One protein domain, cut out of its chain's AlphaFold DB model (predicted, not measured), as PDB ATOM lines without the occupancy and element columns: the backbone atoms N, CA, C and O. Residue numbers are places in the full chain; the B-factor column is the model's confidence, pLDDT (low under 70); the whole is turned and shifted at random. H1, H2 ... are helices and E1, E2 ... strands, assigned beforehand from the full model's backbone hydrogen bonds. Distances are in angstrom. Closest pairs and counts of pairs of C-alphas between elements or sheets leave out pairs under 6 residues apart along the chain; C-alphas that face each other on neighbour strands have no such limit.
ATOM      1  N   ASP A  17     124.390 107.824  97.920       71.75
ATOM      2  CA  ASP A  17     123.372 107.946  96.862       71.75
ATOM      3  C   ASP A  17     122.104 108.685  97.330       71.75
ATOM      4  O   ASP A  17     121.579 109.543  96.629       71.75
ATOM      5  N   LYS A  18     121.663 108.428  98.571       77.44
ATOM      6  CA  LYS A  18     120.502 109.097  99.185       77.44
ATOM      7  C   LYS A  18     120.702 110.605  99.357       77.44
ATOM      8  O   LYS A  18     119.786 111.375  99.103       77.44
ATOM      9  N   THR A  19     121.888 111.029  99.783       79.06
ATOM     10  CA  THR A  19     122.218 112.448  99.977       79.06
ATOM     11  C   THR A  19     122.345 113.163  98.636       79.06
ATOM     12  O   THR A  19     121.864 114.282  98.496       79.06
ATOM     13  N   LEU A  20     122.934 112.497  97.636       80.69
ATOM     14  CA  LEU A  20     123.029 113.020  96.273       80.69
ATOM     15  C   LEU A  20     121.644 113.210  95.649       80.69
ATOM     16  O   LEU A  20     121.391 114.228  95.017       80.69
ATOM     17  N   ARG A  21     120.740 112.253  95.873       81.56
ATOM     18  CA  ARG A  21     119.370 112.318  95.369       81.56
ATOM     19  C   ARG A  21     118.581 113.482  95.972       81.56
ATOM     20  O   ARG A  21     117.961 114.213  95.218       81.56
ATOM     21  N   ILE A  22     118.676 113.708  97.285       86.00
ATOM     22  CA  ILE A  22     118.025 114.858  97.942       86.00
ATOM     23  C   ILE A  22     118.565 116.185  97.388       86.00
ATOM     24  O   ILE A  22     117.801 117.119  97.163       86.00
ATOM     25  N   LEU A  23     119.881 116.278  97.168       86.50
ATOM     26  CA  LEU A  23     120.492 117.475  96.589       86.50
ATOM     27  C   LEU A  23     120.019 117.705  95.148       86.50
ATOM     28  O   LEU A  23     119.721 118.838  94.782       86.50
ATOM     29  N   LEU A  24     119.939 116.637  94.352       85.06
ATOM     30  CA  LEU A  24     119.462 116.685  92.975       85.06
ATOM     31  C   LEU A  24     117.990 117.103  92.908       85.06
ATOM     32  O   LEU A  24     117.662 117.999  92.144       85.06
ATOM     33  N   GLU A  25     117.127 116.501  93.728       85.75
ATOM     34  CA  GLU A  25     115.699 116.834  93.802       85.75
ATOM     35  C   GLU A  25     115.503 118.307  94.190       85.75
ATOM     36  O   GLU A  25     114.861 119.042  93.448       85.75
ATOM     37  N   LYS A  26     116.171 118.790  95.248       89.06
ATOM     38  CA  LYS A  26     116.126 120.218  95.618       89.06
ATOM     39  C   LYS A  26     116.655 121.142  94.521       89.06
ATOM     40  O   LYS A  26     116.115 122.218  94.299       89.06
ATOM     41  N   PHE A  27     117.724 120.746  93.832       88.50
ATOM     42  CA  PHE A  27     118.275 121.537  92.731       88.50
ATOM     43  C   PHE A  27     117.287 121.658  91.561       88.50
ATOM     44  O   PHE A  27     117.188 122.725  90.956       88.50
ATOM     45  N   LEU A  28     116.555 120.581  91.265       87.38
ATOM     46  CA  LEU A  28     115.516 120.543  90.238       87.38
ATOM     47  C   LEU A  28     114.274 121.353  90.633       87.38
ATOM     48  O   LEU A  28     113.760 122.088  89.792       87.38
ATOM     49  N   GLU A  29     113.851 121.283  91.899       88.50
ATOM     50  CA  GLU A  29     112.745 122.086  92.448       88.50
ATOM     51  C   GLU A  29     112.998 123.593  92.295       88.50
ATOM     52  O   GLU A  29     112.115 124.330  91.860       88.50
ATOM     53  N   GLU A  30     114.221 124.046  92.579       90.50
ATOM     54  CA  GLU A  30     114.619 125.453  92.419       90.50
ATOM     55  C   GLU A  30     114.775 125.864  90.940       90.50
ATOM     56  O   GLU A  30     114.630 127.036  90.586       90.50
ATOM     57  N   HIS A  31     115.049 124.910  90.041       87.75
ATOM     58  CA  HIS A  31     115.308 125.174  88.622       87.75
ATOM     59  C   HIS A  31     114.448 124.298  87.686       87.75
ATOM     60  O   HIS A  31     114.972 123.540  86.862       87.75
ATOM     61  N   PRO A  32     113.116 124.470  87.677       84.31
ATOM     62  CA  PRO A  32     112.214 123.616  86.895       84.31
ATOM     63  C   PRO A  32     112.454 123.700  85.375       84.31
ATOM     64  O   PRO A  32     112.126 122.800  84.606       84.31
ATOM     65  N   ARG A  33     113.085 124.780  84.892       84.25
ATOM     66  CA  ARG A  33     113.409 124.959  83.465       84.25
ATOM     67  C   ARG A  33     114.482 123.996  82.951       84.25
ATOM     68  O   ARG A  33     114.484 123.704  81.751       84.25
ATOM     69  N   ILE A  34     115.397 123.549  83.818       83.25
ATOM     70  CA  ILE A  34     116.525 122.678  83.441       83.25
ATOM     71  C   ILE A  34     116.258 121.199  83.714       83.25
ATOM     72  O   ILE A  34     116.971 120.353  83.179       83.25
ATOM     73  N   GLU A  35     115.206 120.887  84.469       83.12
ATOM     74  CA  GLU A  35     114.836 119.526  84.865       83.12
ATOM     75  C   GLU A  35     114.746 118.565  83.683       83.12
ATOM     76  O   GLU A  35     115.417 117.540  83.657       83.12
ATOM     77  N   LYS A  36     114.030 118.964  82.630       81.31
ATOM     78  CA  LYS A  36     113.863 118.169  81.403       81.31
ATOM     79  C   LYS A  36     115.157 117.896  80.619       81.31
ATOM     80  O   LYS A  36     115.154 117.102  79.674       81.31
ATOM     81  N   TYR A  37     116.239 118.599  80.945       80.56
ATOM     82  CA  TYR A  37     117.541 118.464  80.296       80.56
ATOM     83  C   TYR A  37     118.544 117.690  81.154       80.56
ATOM     84  O   TYR A  37     119.470 117.079  80.611       80.56
ATOM     85  N   LEU A  38     118.369 117.696  82.474       80.19
ATOM     86  CA  LEU A  38     119.238 116.988  83.402       80.19
ATOM     87  C   LEU A  38     118.966 115.478  83.323       80.19
ATOM     88  O   LEU A  38     117.830 115.053  83.152       80.19
ATOM     89  N   CYS A  39     120.018 114.658  83.392       74.62
ATOM     90  CA  CYS A  39     119.931 113.192  83.269       74.62
ATOM     91  C   CYS A  39     119.321 112.662  81.948       74.62
ATOM     92  O   CYS A  39     118.943 111.497  81.887       74.62
ATOM     93  N   ASN A  40     119.270 113.480  80.889       79.69
ATOM     94  CA  ASN A  40     118.665 113.133  79.595       79.69
ATOM     95  C   ASN A  40     119.664 113.251  78.423       79.69
ATOM     96  O   ASN A  40     119.366 113.857  77.393       79.69
ATOM     97  N   ASP A  41     120.907 112.804  78.636       79.44
ATOM     98  CA  ASP A  41     122.028 112.823  77.672       79.44
ATOM     99  C   ASP A  41     122.366 114.178  77.022       79.44
ATOM    100  O   ASP A  41     123.218 114.275  76.133       79.44
ATOM    101  N   LYS A  42     121.781 115.276  77.513       84.31
ATOM    102  CA  LYS A  42     122.059 116.627  77.013       84.31
ATOM    103  C   LYS A  42     123.512 117.037  77.202       84.31
ATOM    104  O   LYS A  42     124.019 117.779  76.371       84.31
ATOM    105  N   GLY A  43     124.201 116.508  78.213       83.75
ATOM    106  CA  GLY A  43     125.639 116.726  78.388       83.75
ATOM    107  C   GLY A  43     126.460 116.233  77.193       83.75
ATOM    108  O   GLY A  43     127.287 116.972  76.678       83.75
ATOM    109  N   VAL A  44     126.175 115.030  76.680       86.75
ATOM    110  CA  VAL A  44     126.873 114.472  75.506       86.75
ATOM    111  C   VAL A  44     126.582 115.302  74.257       86.75
ATOM    112  O   VAL A  44     127.472 115.555  73.446       86.75
ATOM    113  N   HIS A  45     125.339 115.767  74.116       87.69
ATOM    114  CA  HIS A  45     124.968 116.669  73.032       87.69
ATOM    115  C   HIS A  45     125.737 117.997  73.092       87.69
ATOM    116  O   HIS A  45     126.264 118.421  72.070       87.69
ATOM    117  N   LEU A  46     125.847 118.620  74.270       87.38
ATOM    118  CA  LEU A  46     126.614 119.856  74.454       87.38
ATOM    119  C   LEU A  46     128.098 119.646  74.132       87.38
ATOM    120  O   LEU A  46     128.639 120.372  73.309       87.38
ATOM    121  N   MET A  47     128.706 118.567  74.637       88.44
ATOM    122  CA  MET A  47     130.103 118.226  74.331       88.44
ATOM    123  C   MET A  47     130.356 118.038  72.831       88.44
ATOM    124  O   MET A  47     131.424 118.383  72.323       88.44
ATOM    125  N   ARG A  48     129.382 117.486  72.097       90.31
ATOM    126  CA  ARG A  48     129.465 117.387  70.636       90.31
ATOM    127  C   ARG A  48     129.473 118.775  69.989       90.31
ATOM    128  O   ARG A  48     130.250 118.977  69.060       90.31
ATOM    129  N   LEU A  49     128.618 119.696  70.439       88.69
ATOM    130  CA  LEU A  49     128.581 121.065  69.914       88.69
ATOM    131  C   LEU A  49     129.901 121.796  70.186       88.69
ATOM    132  O   LEU A  49     130.436 122.424  69.275       88.69
ATOM    133  N   ASP A  50     130.463 121.646  71.390       87.69
ATOM    134  CA  ASP A  50     131.766 122.222  71.746       87.69
ATOM    135  C   ASP A  50     132.874 121.689  70.825       87.69
ATOM    136  O   ASP A  50     133.670 122.452  70.273       87.69
ATOM    137  N   GLY A  51     132.871 120.375  70.568       90.25
ATOM    138  CA  GLY A  51     133.797 119.738  69.630       90.25
ATOM    139  C   GLY A  51     133.627 120.208  68.181       90.25
ATOM    140  O   GLY A  51     134.619 120.385  67.473       90.25
ATOM    141  N   GLU A  52     132.392 120.443  67.731       90.31
ATOM    142  CA  GLU A  52     132.100 120.956  66.386       90.31
ATOM    143  C   GLU A  52     132.625 122.387  66.203       90.31
ATOM    144  O   GLU A  52     133.262 122.690  65.190       90.31
ATOM    145  N   ILE A  53     132.432 123.247  67.208       89.94
ATOM    146  CA  ILE A  53     132.971 124.612  67.221       89.94
ATOM    147  C   ILE A  53     134.501 124.567  67.175       89.94
ATOM    148  O   ILE A  53     135.106 125.216  66.319       89.94
ATOM    149  N   ALA A  54     135.128 123.766  68.040       91.44
ATOM    150  CA  ALA A  54     136.581 123.651  68.094       91.44
ATOM    151  C   ALA A  54     137.181 123.128  66.784       91.44
ATOM    152  O   ALA A  54     138.183 123.659  66.299       91.44
ATOM    153  N   TYR A  55     136.544 122.130  66.171       92.12
ATOM    154  CA  TYR A  55     136.963 121.593  64.882       92.12
ATOM    155  C   TYR A  55     136.948 122.659  63.783       92.12
ATOM    156  O   TYR A  55     137.938 122.825  63.065       92.12
ATOM    157  N   GLU A  56     135.853 123.409  63.655       91.50
ATOM    158  CA  GLU A  56     135.740 124.460  62.644       91.50
ATOM    159  C   GLU A  56     136.740 125.602  62.894       91.50
ATOM    160  O   GLU A  56     137.293 126.157  61.940       91.50
ATOM    161  N   VAL A  57     137.058 125.895  64.159       91.56
ATOM    162  CA  VAL A  57     138.100 126.865  64.521       91.56
ATOM    163  C   VAL A  57     139.483 126.403  64.068       91.56
ATOM    164  O   VAL A  57     140.171 127.113  63.327       91.56
ATOM    165  N   ILE A  58     139.871 125.182  64.444       92.69
ATOM    166  CA  ILE A  58     141.165 124.589  64.079       92.69
ATOM    167  C   ILE A  58     141.312 124.500  62.560       92.69
ATOM    168  O   ILE A  58     142.367 124.822  62.010       92.69
ATOM    169  N   LYS A  59     140.251 124.092  61.861       93.56
ATOM    170  CA  LYS A  59     140.219 123.971  60.402       93.56
ATOM    171  C   LYS A  59     140.515 125.296  59.704       93.56
ATOM    172  O   LYS A  59     141.297 125.316  58.755       93.56
ATOM    173  N   GLU A  60     139.941 126.403  60.164       92.81
ATOM    174  CA  GLU A  60     140.188 127.723  59.571       92.81
ATOM    175  C   GLU A  60     141.610 128.237  59.844       92.81
ATOM    176  O   GLU A  60     142.241 128.784  58.938       92.81
ATOM    177  N   PHE A  61     142.161 127.996  61.036       93.44
ATOM    178  CA  PHE A  61     143.570 128.298  61.335       93.44
ATOM    179  C   PHE A  61     144.534 127.440  60.504       93.44
ATOM    180  O   PHE A  61     145.490 127.958  59.926       93.44
ATOM    181  N   THR A  62     144.224 126.151  60.341       92.88
ATOM    182  CA  THR A  62     145.015 125.214  59.527       92.88
ATOM    183  C   THR A  62     145.040 125.636  58.057       92.88
ATOM    184  O   THR A  62     146.105 125.658  57.443       92.88
ATOM    185  N   LYS A  63     143.898 126.055  57.489       93.88
ATOM    186  CA  LYS A  63     143.834 126.599  56.116       93.88
ATOM    187  C   LYS A  63     144.720 127.832  55.932       93.88
ATOM    188  O   LYS A  63     145.300 128.014  54.866       93.88
ATOM    189  N   ARG A  64     144.831 128.667  56.968       91.69
ATOM    190  CA  ARG A  64     145.674 129.873  56.982       91.69
ATOM    191  C   ARG A  64     147.146 129.580  57.283       91.69
ATOM    192  O   ARG A  64     147.941 130.512  57.274       91.69
ATOM    193  N   LYS A  65     147.512 128.315  57.533       91.38
ATOM    194  CA  LYS A  65     148.850 127.893  57.984       91.38
ATOM    195  C   LYS A  65     149.294 128.596  59.276       91.38
ATOM    196  O   LYS A  65     150.482 128.825  59.476       91.38
ATOM    197  N   LEU A  66     148.339 128.932  60.144       89.94
ATOM    198  CA  LEU A  66     148.603 129.548  61.441       89.94
ATOM    199  C   LEU A  66     148.593 128.476  62.539       89.94
ATOM    200  O   LEU A  66     147.672 127.653  62.569       89.94
ATOM    201  N   PRO A  67     149.583 128.471  63.448       89.62
ATOM    202  CA  PRO A  67     149.594 127.540  64.565       89.62
ATOM    203  C   PRO A  67     148.472 127.876  65.554       89.62
ATOM    204  O   PRO A  67     148.267 129.032  65.922       89.62
ATOM    205  N   ILE A  68     147.764 126.842  66.003       92.38
ATOM    206  CA  ILE A  68     146.729 126.927  67.032       92.38
ATOM    207  C   ILE A  68     146.802 125.683  67.912       92.38
ATOM    208  O   ILE A  68     147.014 124.576  67.414       92.38
ATOM    209  N   LEU A  69     146.626 125.858  69.218       91.06
ATOM    210  CA  LEU A  69     146.555 124.760  70.174       91.06
ATOM    211  C   LEU A  69     145.230 124.836  70.929       91.06
ATOM    212  O   LEU A  69     144.956 125.810  71.620       91.06
ATOM    213  N   CYS A  70     144.408 123.802  70.779       89.62
ATOM    214  CA  CYS A  70     143.131 123.677  71.471       89.62
ATOM    215  C   CYS A  70     143.321 122.991  72.830       89.62
ATOM    216  O   CYS A  70     143.979 121.952  72.919       89.62
ATOM    217  N   VAL A  71     142.726 123.571  73.871       86.25
ATOM    218  CA  VAL A  71     142.640 123.034  75.231       86.25
ATOM    219  C   VAL A  71     141.173 123.106  75.655       86.25
ATOM    220  O   VAL A  71     140.717 124.127  76.153       86.25
ATOM    221  N   HIS A  72     140.422 122.026  75.426       80.94
ATOM    222  CA  HIS A  72     138.960 121.999  75.580       80.94
ATOM    223  C   HIS A  72     138.258 123.093  74.749       80.94
ATOM    224  O   HIS A  72     138.292 123.038  73.524       80.94
ATOM    225  N   ASP A  73     137.619 124.059  75.400       78.44
ATOM    226  CA  ASP A  73     136.938 125.218  74.812       78.44
ATOM    227  C   ASP A  73     137.850 126.449  74.671       78.44
ATOM    228  O   ASP A  73     137.472 127.457  74.072       78.44
ATOM    229  N   SER A  74     139.073 126.352  75.189       85.06
ATOM    230  CA  SER A  74     140.080 127.400  75.151       85.06
ATOM    231  C   SER A  74     141.085 127.159  74.026       85.06
ATOM    232  O   SER A  74     141.383 126.023  73.642       85.06
ATOM    233  N   PHE A  75     141.651 128.242  73.496       89.75
ATOM    234  CA  PHE A  75     142.622 128.182  72.409       89.75
ATOM    235  C   PHE A  75     143.832 129.043  72.725       89.75
ATOM    236  O   PHE A  75     143.713 130.196  73.131       89.75
ATOM    237  N   ILE A  76     145.008 128.480  72.477       89.00
ATOM    238  CA  ILE A  76     146.282 129.176  72.547       89.00
ATOM    239  C   ILE A  76     146.693 129.499  71.112       89.00
ATOM    240  O   ILE A  76     146.857 128.605  70.276       89.00
ATOM    241  N   VAL A  77     146.848 130.790  70.840       89.06
ATOM    242  CA  VAL A  77     147.258 131.341  69.544       89.06
ATOM    243  C   VAL A  77     148.411 132.315  69.734       89.06
ATOM    244  O   VAL A  77     148.719 132.746  70.846       89.06
ATOM    245  N   GLU A  78     149.063 132.672  68.633       85.44
ATOM    246  CA  GLU A  78     150.016 133.771  68.642       85.44
ATOM    247  C   GLU A  78     149.313 135.089  69.009       85.44
ATOM    248  O   GLU A  78     148.212 135.375  68.543       85.44
ATOM    249  N   HIS A  79     149.977 135.916  69.815       80.50
ATOM    250  CA  HIS A  79     149.473 137.196  70.323       80.50
ATOM    251  C   HIS A  79     149.038 138.218  69.248       80.50
ATOM    252  O   HIS A  79     148.356 139.187  69.575       80.50
ATOM    253  N   THR A  80     149.449 138.039  67.990       82.50
ATOM    254  CA  THR A  80     149.033 138.859  66.838       82.50
ATOM    255  C   THR A  80     147.725 138.376  66.199       82.50
ATOM    256  O   THR A  80     147.094 139.120  65.455       82.50
ATOM    257  N   GLN A  81     147.317 137.134  66.475       85.88
ATOM    258  CA  GLN A  81     146.187 136.445  65.840       85.88
ATOM    259  C   GLN A  81     144.961 136.336  66.765       85.88
ATOM    260  O   GLN A  81     143.983 135.663  66.426       85.88
ATOM    261  N   ASP A  82     144.993 136.990  67.925       85.62
ATOM    262  CA  ASP A  82     143.933 136.971  68.937       85.62
ATOM    263  C   ASP A  82     142.604 137.531  68.402       85.62
ATOM    264  O   ASP A  82     141.545 136.934  68.601       85.62
ATOM    265  N   ASP A  83     142.649 138.625  67.637       85.38
ATOM    266  CA  ASP A  83     141.455 139.208  67.015       85.38
ATOM    267  C   ASP A  83     140.822 138.260  65.979       85.38
ATOM    268  O   ASP A  83     139.596 138.124  65.911       85.38
ATOM    269  N   ILE A  84     141.650 137.538  65.212       87.75
ATOM    270  CA  ILE A  84     141.168 136.533  64.255       87.75
ATOM    271  C   ILE A  84     140.462 135.405  64.999       87.75
ATOM    272  O   ILE A  84     139.345 135.046  64.623       87.75
ATOM    273  N   LEU A  85     141.084 134.877  66.058       89.56
ATOM    274  CA  LEU A  85     140.490 133.834  66.890       89.56
ATOM    275  C   LEU A  85     139.140 134.286  67.448       89.56
ATOM    276  O   LEU A  85     138.150 133.572  67.300       89.56
ATOM    277  N   ARG A  86     139.076 135.486  68.031       87.44
ATOM    278  CA  ARG A  86     137.859 136.025  68.645       87.44
ATOM    279  C   ARG A  86     136.725 136.183  67.636       87.44
ATOM    280  O   ARG A  86     135.605 135.752  67.903       87.44
ATOM    281  N   LYS A  87     137.007 136.748  66.459       88.25
ATOM    282  CA  LYS A  87     136.020 136.876  65.371       88.25
ATOM    283  C   LYS A  87     135.538 135.516  64.879       88.25
ATOM    284  O   LYS A  87     134.357 135.344  64.580       88.25
ATOM    285  N   LEU A  88     136.449 134.551  64.778       89.88
ATOM    286  CA  LEU A  88     136.125 133.213  64.313       89.88
ATOM    287  C   LEU A  88     135.267 132.454  65.332       89.88
ATOM    288  O   LEU A  88     134.243 131.892  64.955       89.88
ATOM    289  N   MET A  89     135.640 132.497  66.610       88.38
ATOM    290  CA  MET A  89     134.881 131.910  67.715       88.38
ATOM    291  C   MET A  89     133.474 132.506  67.794       88.38
ATOM    292  O   MET A  89     132.505 131.754  67.850       88.38
ATOM    293  N   ASP A  90     133.329 133.832  67.701       88.94
ATOM    294  CA  ASP A  90     132.022 134.512  67.711       88.94
ATOM    295  C   ASP A  90     131.144 134.061  66.534       88.94
ATOM    296  O   ASP A  90     129.960 133.755  66.689       88.94
ATOM    297  N   LYS A  91     131.746 133.937  65.345       90.25
ATOM    298  CA  LYS A  91     131.063 133.461  64.139       90.25
ATOM    299  C   LYS A  91     130.615 132.002  64.266       90.25
ATOM    300  O   LYS A  91     129.481 131.684  63.907       90.25
ATOM    301  N   MET A  92     131.492 131.114  64.733       88.94
ATOM    302  CA  MET A  92     131.203 129.679  64.817       88.94
ATOM    303  C   MET A  92     130.207 129.367  65.937       88.94
ATOM    304  O   MET A  92     129.242 128.643  65.703       88.94
ATOM    305  N   THR A  93     130.367 129.977  67.113       88.06
ATOM    306  CA  THR A  93     129.405 129.848  68.223       88.06
ATOM    307  C   THR A  93     128.022 130.355  67.821       88.06
ATOM    308  O   THR A  93     127.036 129.645  68.011       88.06
ATOM    309  N   SER A  94     127.939 131.517  67.163       88.44
ATOM    310  CA  SER A  94     126.668 132.047  66.655       88.44
ATOM    311  C   SER A  94     126.012 131.118  65.632       88.44
ATOM    312  O   SER A  94     124.791 130.983  65.624       88.44
ATOM    313  N   LYS A  95     126.806 130.441  64.793       88.44
ATOM    314  CA  LYS A  95     126.309 129.481  63.798       88.44
ATOM    315  C   LYS A  95     125.761 128.201  64.440       88.44
ATOM    316  O   LYS A  95     124.723 127.718  64.007       88.44
ATOM    317  N   VAL A  96     126.461 127.651  65.431       85.88
ATOM    318  CA  VAL A  96     126.113 126.364  66.062       85.88
ATOM    319  C   VAL A  96     124.999 126.526  67.100       85.88
ATOM    320  O   VAL A  96     124.074 125.720  67.149       85.88
ATOM    321  N   VAL A  97     125.058 127.583  67.914       84.12
ATOM    322  CA  VAL A  97     124.127 127.817  69.032       84.12
ATOM    323  C   VAL A  97     122.943 128.704  68.618       84.12
ATOM    324  O   VAL A  97     121.925 128.748  69.306       84.12
ATOM    325  N   GLY A  98     123.049 129.422  67.495       83.94
ATOM    326  CA  GLY A  98     122.002 130.320  66.993       83.94
ATOM    327  C   GLY A  98     121.887 131.645  67.754       83.94
ATOM    328  O   GLY A  98     120.960 132.416  67.515       83.94
ATOM    329  N   ARG A  99     122.810 131.926  68.680       81.31
ATOM    330  CA  ARG A  99     122.895 133.189  69.424       81.31
ATOM    331  C   ARG A  99     124.345 133.546  69.713       81.31
ATOM    332  O   ARG A  99     125.196 132.664  69.799       81.31
ATOM    333  N   LYS A 100     124.590 134.833  69.945       78.38
ATOM    334  CA  LYS A 100     125.893 135.323  70.383       78.38
ATOM    335  C   LYS A 100     126.171 134.895  71.826       78.38
ATOM    336  O   LYS A 100     125.309 135.056  72.692       78.38
ATOM    337  N   LEU A 101     127.360 134.353  72.068       79.94
ATOM    338  CA  LEU A 101     127.854 134.023  73.404       79.94
ATOM    339  C   LEU A 101     128.878 135.067  73.854       79.94
ATOM    340  O   LEU A 101     129.574 135.666  73.034       79.94
ATOM    341  N   THR A 102     128.969 135.283  75.164       78.38
ATOM    342  CA  THR A 102     130.053 136.077  75.745       78.38
ATOM    343  C   THR A 102     131.320 135.235  75.713       78.38
ATOM    344  O   THR A 102     131.365 134.172  76.323       78.38
ATOM    345  N   LEU A 103     132.325 135.693  74.970       76.75
ATOM    346  CA  LEU A 103     133.646 135.075  74.946       76.75
ATOM    347  C   LEU A 103     134.521 135.759  75.992       76.75
ATOM    348  O   LEU A 103     134.661 136.985  75.965       76.75
ATOM    349  N   GLU A 104     135.102 134.970  76.888       74.94
ATOM    350  CA  GLU A 104     136.109 135.439  77.835       74.94
ATOM    351  C   GLU A 104     137.503 135.291  77.217       74.94
ATOM    352  O   GLU A 104     137.780 134.355  76.465       74.94
ATOM    353  N   SER A 105     138.374 136.257  77.492       66.75
ATOM    354  CA  SER A 105     139.766 136.242  77.049       66.75
ATOM    355  C   SER A 105     140.654 136.650  78.215       66.75
ATOM    356  O   SER A 105     140.547 137.784  78.683       66.75
ATOM    357  N   ASP A 106     141.543 135.754  78.641       66.12
ATOM    358  CA  ASP A 106     142.464 135.989  79.764       66.12
ATOM    359  C   ASP A 106     143.420 137.161  79.517       66.12
ATOM    360  O   ASP A 106     143.862 137.832  80.448       66.12
ATOM    361  N   THR A 107     143.753 137.414  78.251       63.62
ATOM    362  CA  THR A 107     144.646 138.498  77.843       63.62
ATOM    363  C   THR A 107     144.176 139.090  76.524       63.62
ATOM    364  O   THR A 107     143.690 138.380  75.642       63.62
ATOM    365  N   LEU A 108     144.309 140.408  76.397       66.19
ATOM    366  CA  LEU A 108     144.124 141.099  75.131       66.19
ATOM    367  C   LEU A 108     145.472 141.078  74.412       66.19
ATOM    368  O   LEU A 108     146.449 141.565  74.974       66.19
ATOM    369  N   GLY A 109     145.544 140.490  73.220       69.31
ATOM    370  CA  GLY A 109     146.770 140.446  72.431       69.31
ATOM    371  C   GLY A 109     147.042 141.765  71.708       69.31
ATOM    372  O   GLY A 109     146.260 142.721  71.752       69.31
ATOM    373  N   ILE A 110     148.173 141.820  71.003       74.38
ATOM    374  CA  ILE A 110     148.539 142.993  70.196       74.38
ATOM    375  C   ILE A 110     147.545 143.174  69.042       74.38
ATOM    376  O   ILE A 110     147.218 144.314  68.712       74.38
ATOM    377  N   GLY A 111     147.023 142.086  68.463       73.38
ATOM    378  CA  GLY A 111     146.017 142.166  67.402       73.38
ATOM    379  C   GLY A 111     144.718 142.813  67.887       73.38
ATOM    380  O   GLY A 111     144.189 143.703  67.220       73.38
ATOM    381  N   GLY A 112     144.248 142.462  69.086       74.31
ATOM    382  CA  GLY A 112     143.107 143.105  69.737       74.31
ATOM    383  C   GLY A 112     143.329 144.598  69.986       74.31
ATOM    384  O   GLY A 112     142.467 145.412  69.651       74.31
TER     385      GLY A 112
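AT A GLANCE: This is residues 17 to 112 of the 167 residues of an uncharacterized protein of Gammaproteobacteria bacterium LSUCC0057 (UniProt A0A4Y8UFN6). A small head is formed by the two-stranded hairpin E1 E2, the later part of the long helix H3, and H4, which slants across H3. From this head H3 reaches out as a shaft toward H1 and the short H2, which lie well away from it at the other end. Residues 98 to 112, with no named element, fold back from the end of H4 toward its beginning. The printed part has 96 residues, in the order H1, H2, H3, E1, E2, H4, and is mostly helix with one antiparallel sheet, E1 - E2. It is loose, with a radius of gyration of the C-alphas of 17.7 A and spans of 52 by 25 by 23 A.

IN THESE COORDINATES: E1 is residues 68 to 71 and E2 residues 74 to 77. H3, residues 42 to 63, is 31.8 A long, from C-alpha 42 at (122.059, 116.627, 77.013). H4, residues 82 to 97, is 21.8 A long and ends at (124.127, 127.817, 69.032). H1, residues 17 to 30, is 20.1 A long and begins at (123.372, 107.946, 96.862). H2 is residues 32 to 35.

HOW THE PARTS SIT: E1 and E2 form an antiparallel hairpin at 156 degrees, with N 69 and O 76 3.0 A apart and N 71 and O 74 2.8 A apart, both within hydrogen-bond range. The closest C-alphas of H3 and E1 are those of Phe 61 and Ile 68, 6.7 A apart. H3 touches H4 with residues 49 to 57 alone, at a steep tilt of 41 degrees, opposite ways; the closest C-alphas, of Ile 53 and Met 92, are 5.9 A apart. H1 and H2 are close but not clearly touching, with the C-alphas of Leu 28 and Glu 35 closest at 5.5 A. H1 is apart from H3 and H4. In H1, H3 and H4 every O i to N i+4 pair is within hydrogen-bond range; H2 is too short for such a pair.

THE WHOLE: The two C-alphas farthest apart, of Lys 18 and Lys 65, are 53.4 A apart. The printed part has no cut and no long link. Residues 17 to 23, 29 to 34 and 39 to 45 stand free. Mean pLDDT of the printed part is 84.8, and residues 105 to 109 are under 70.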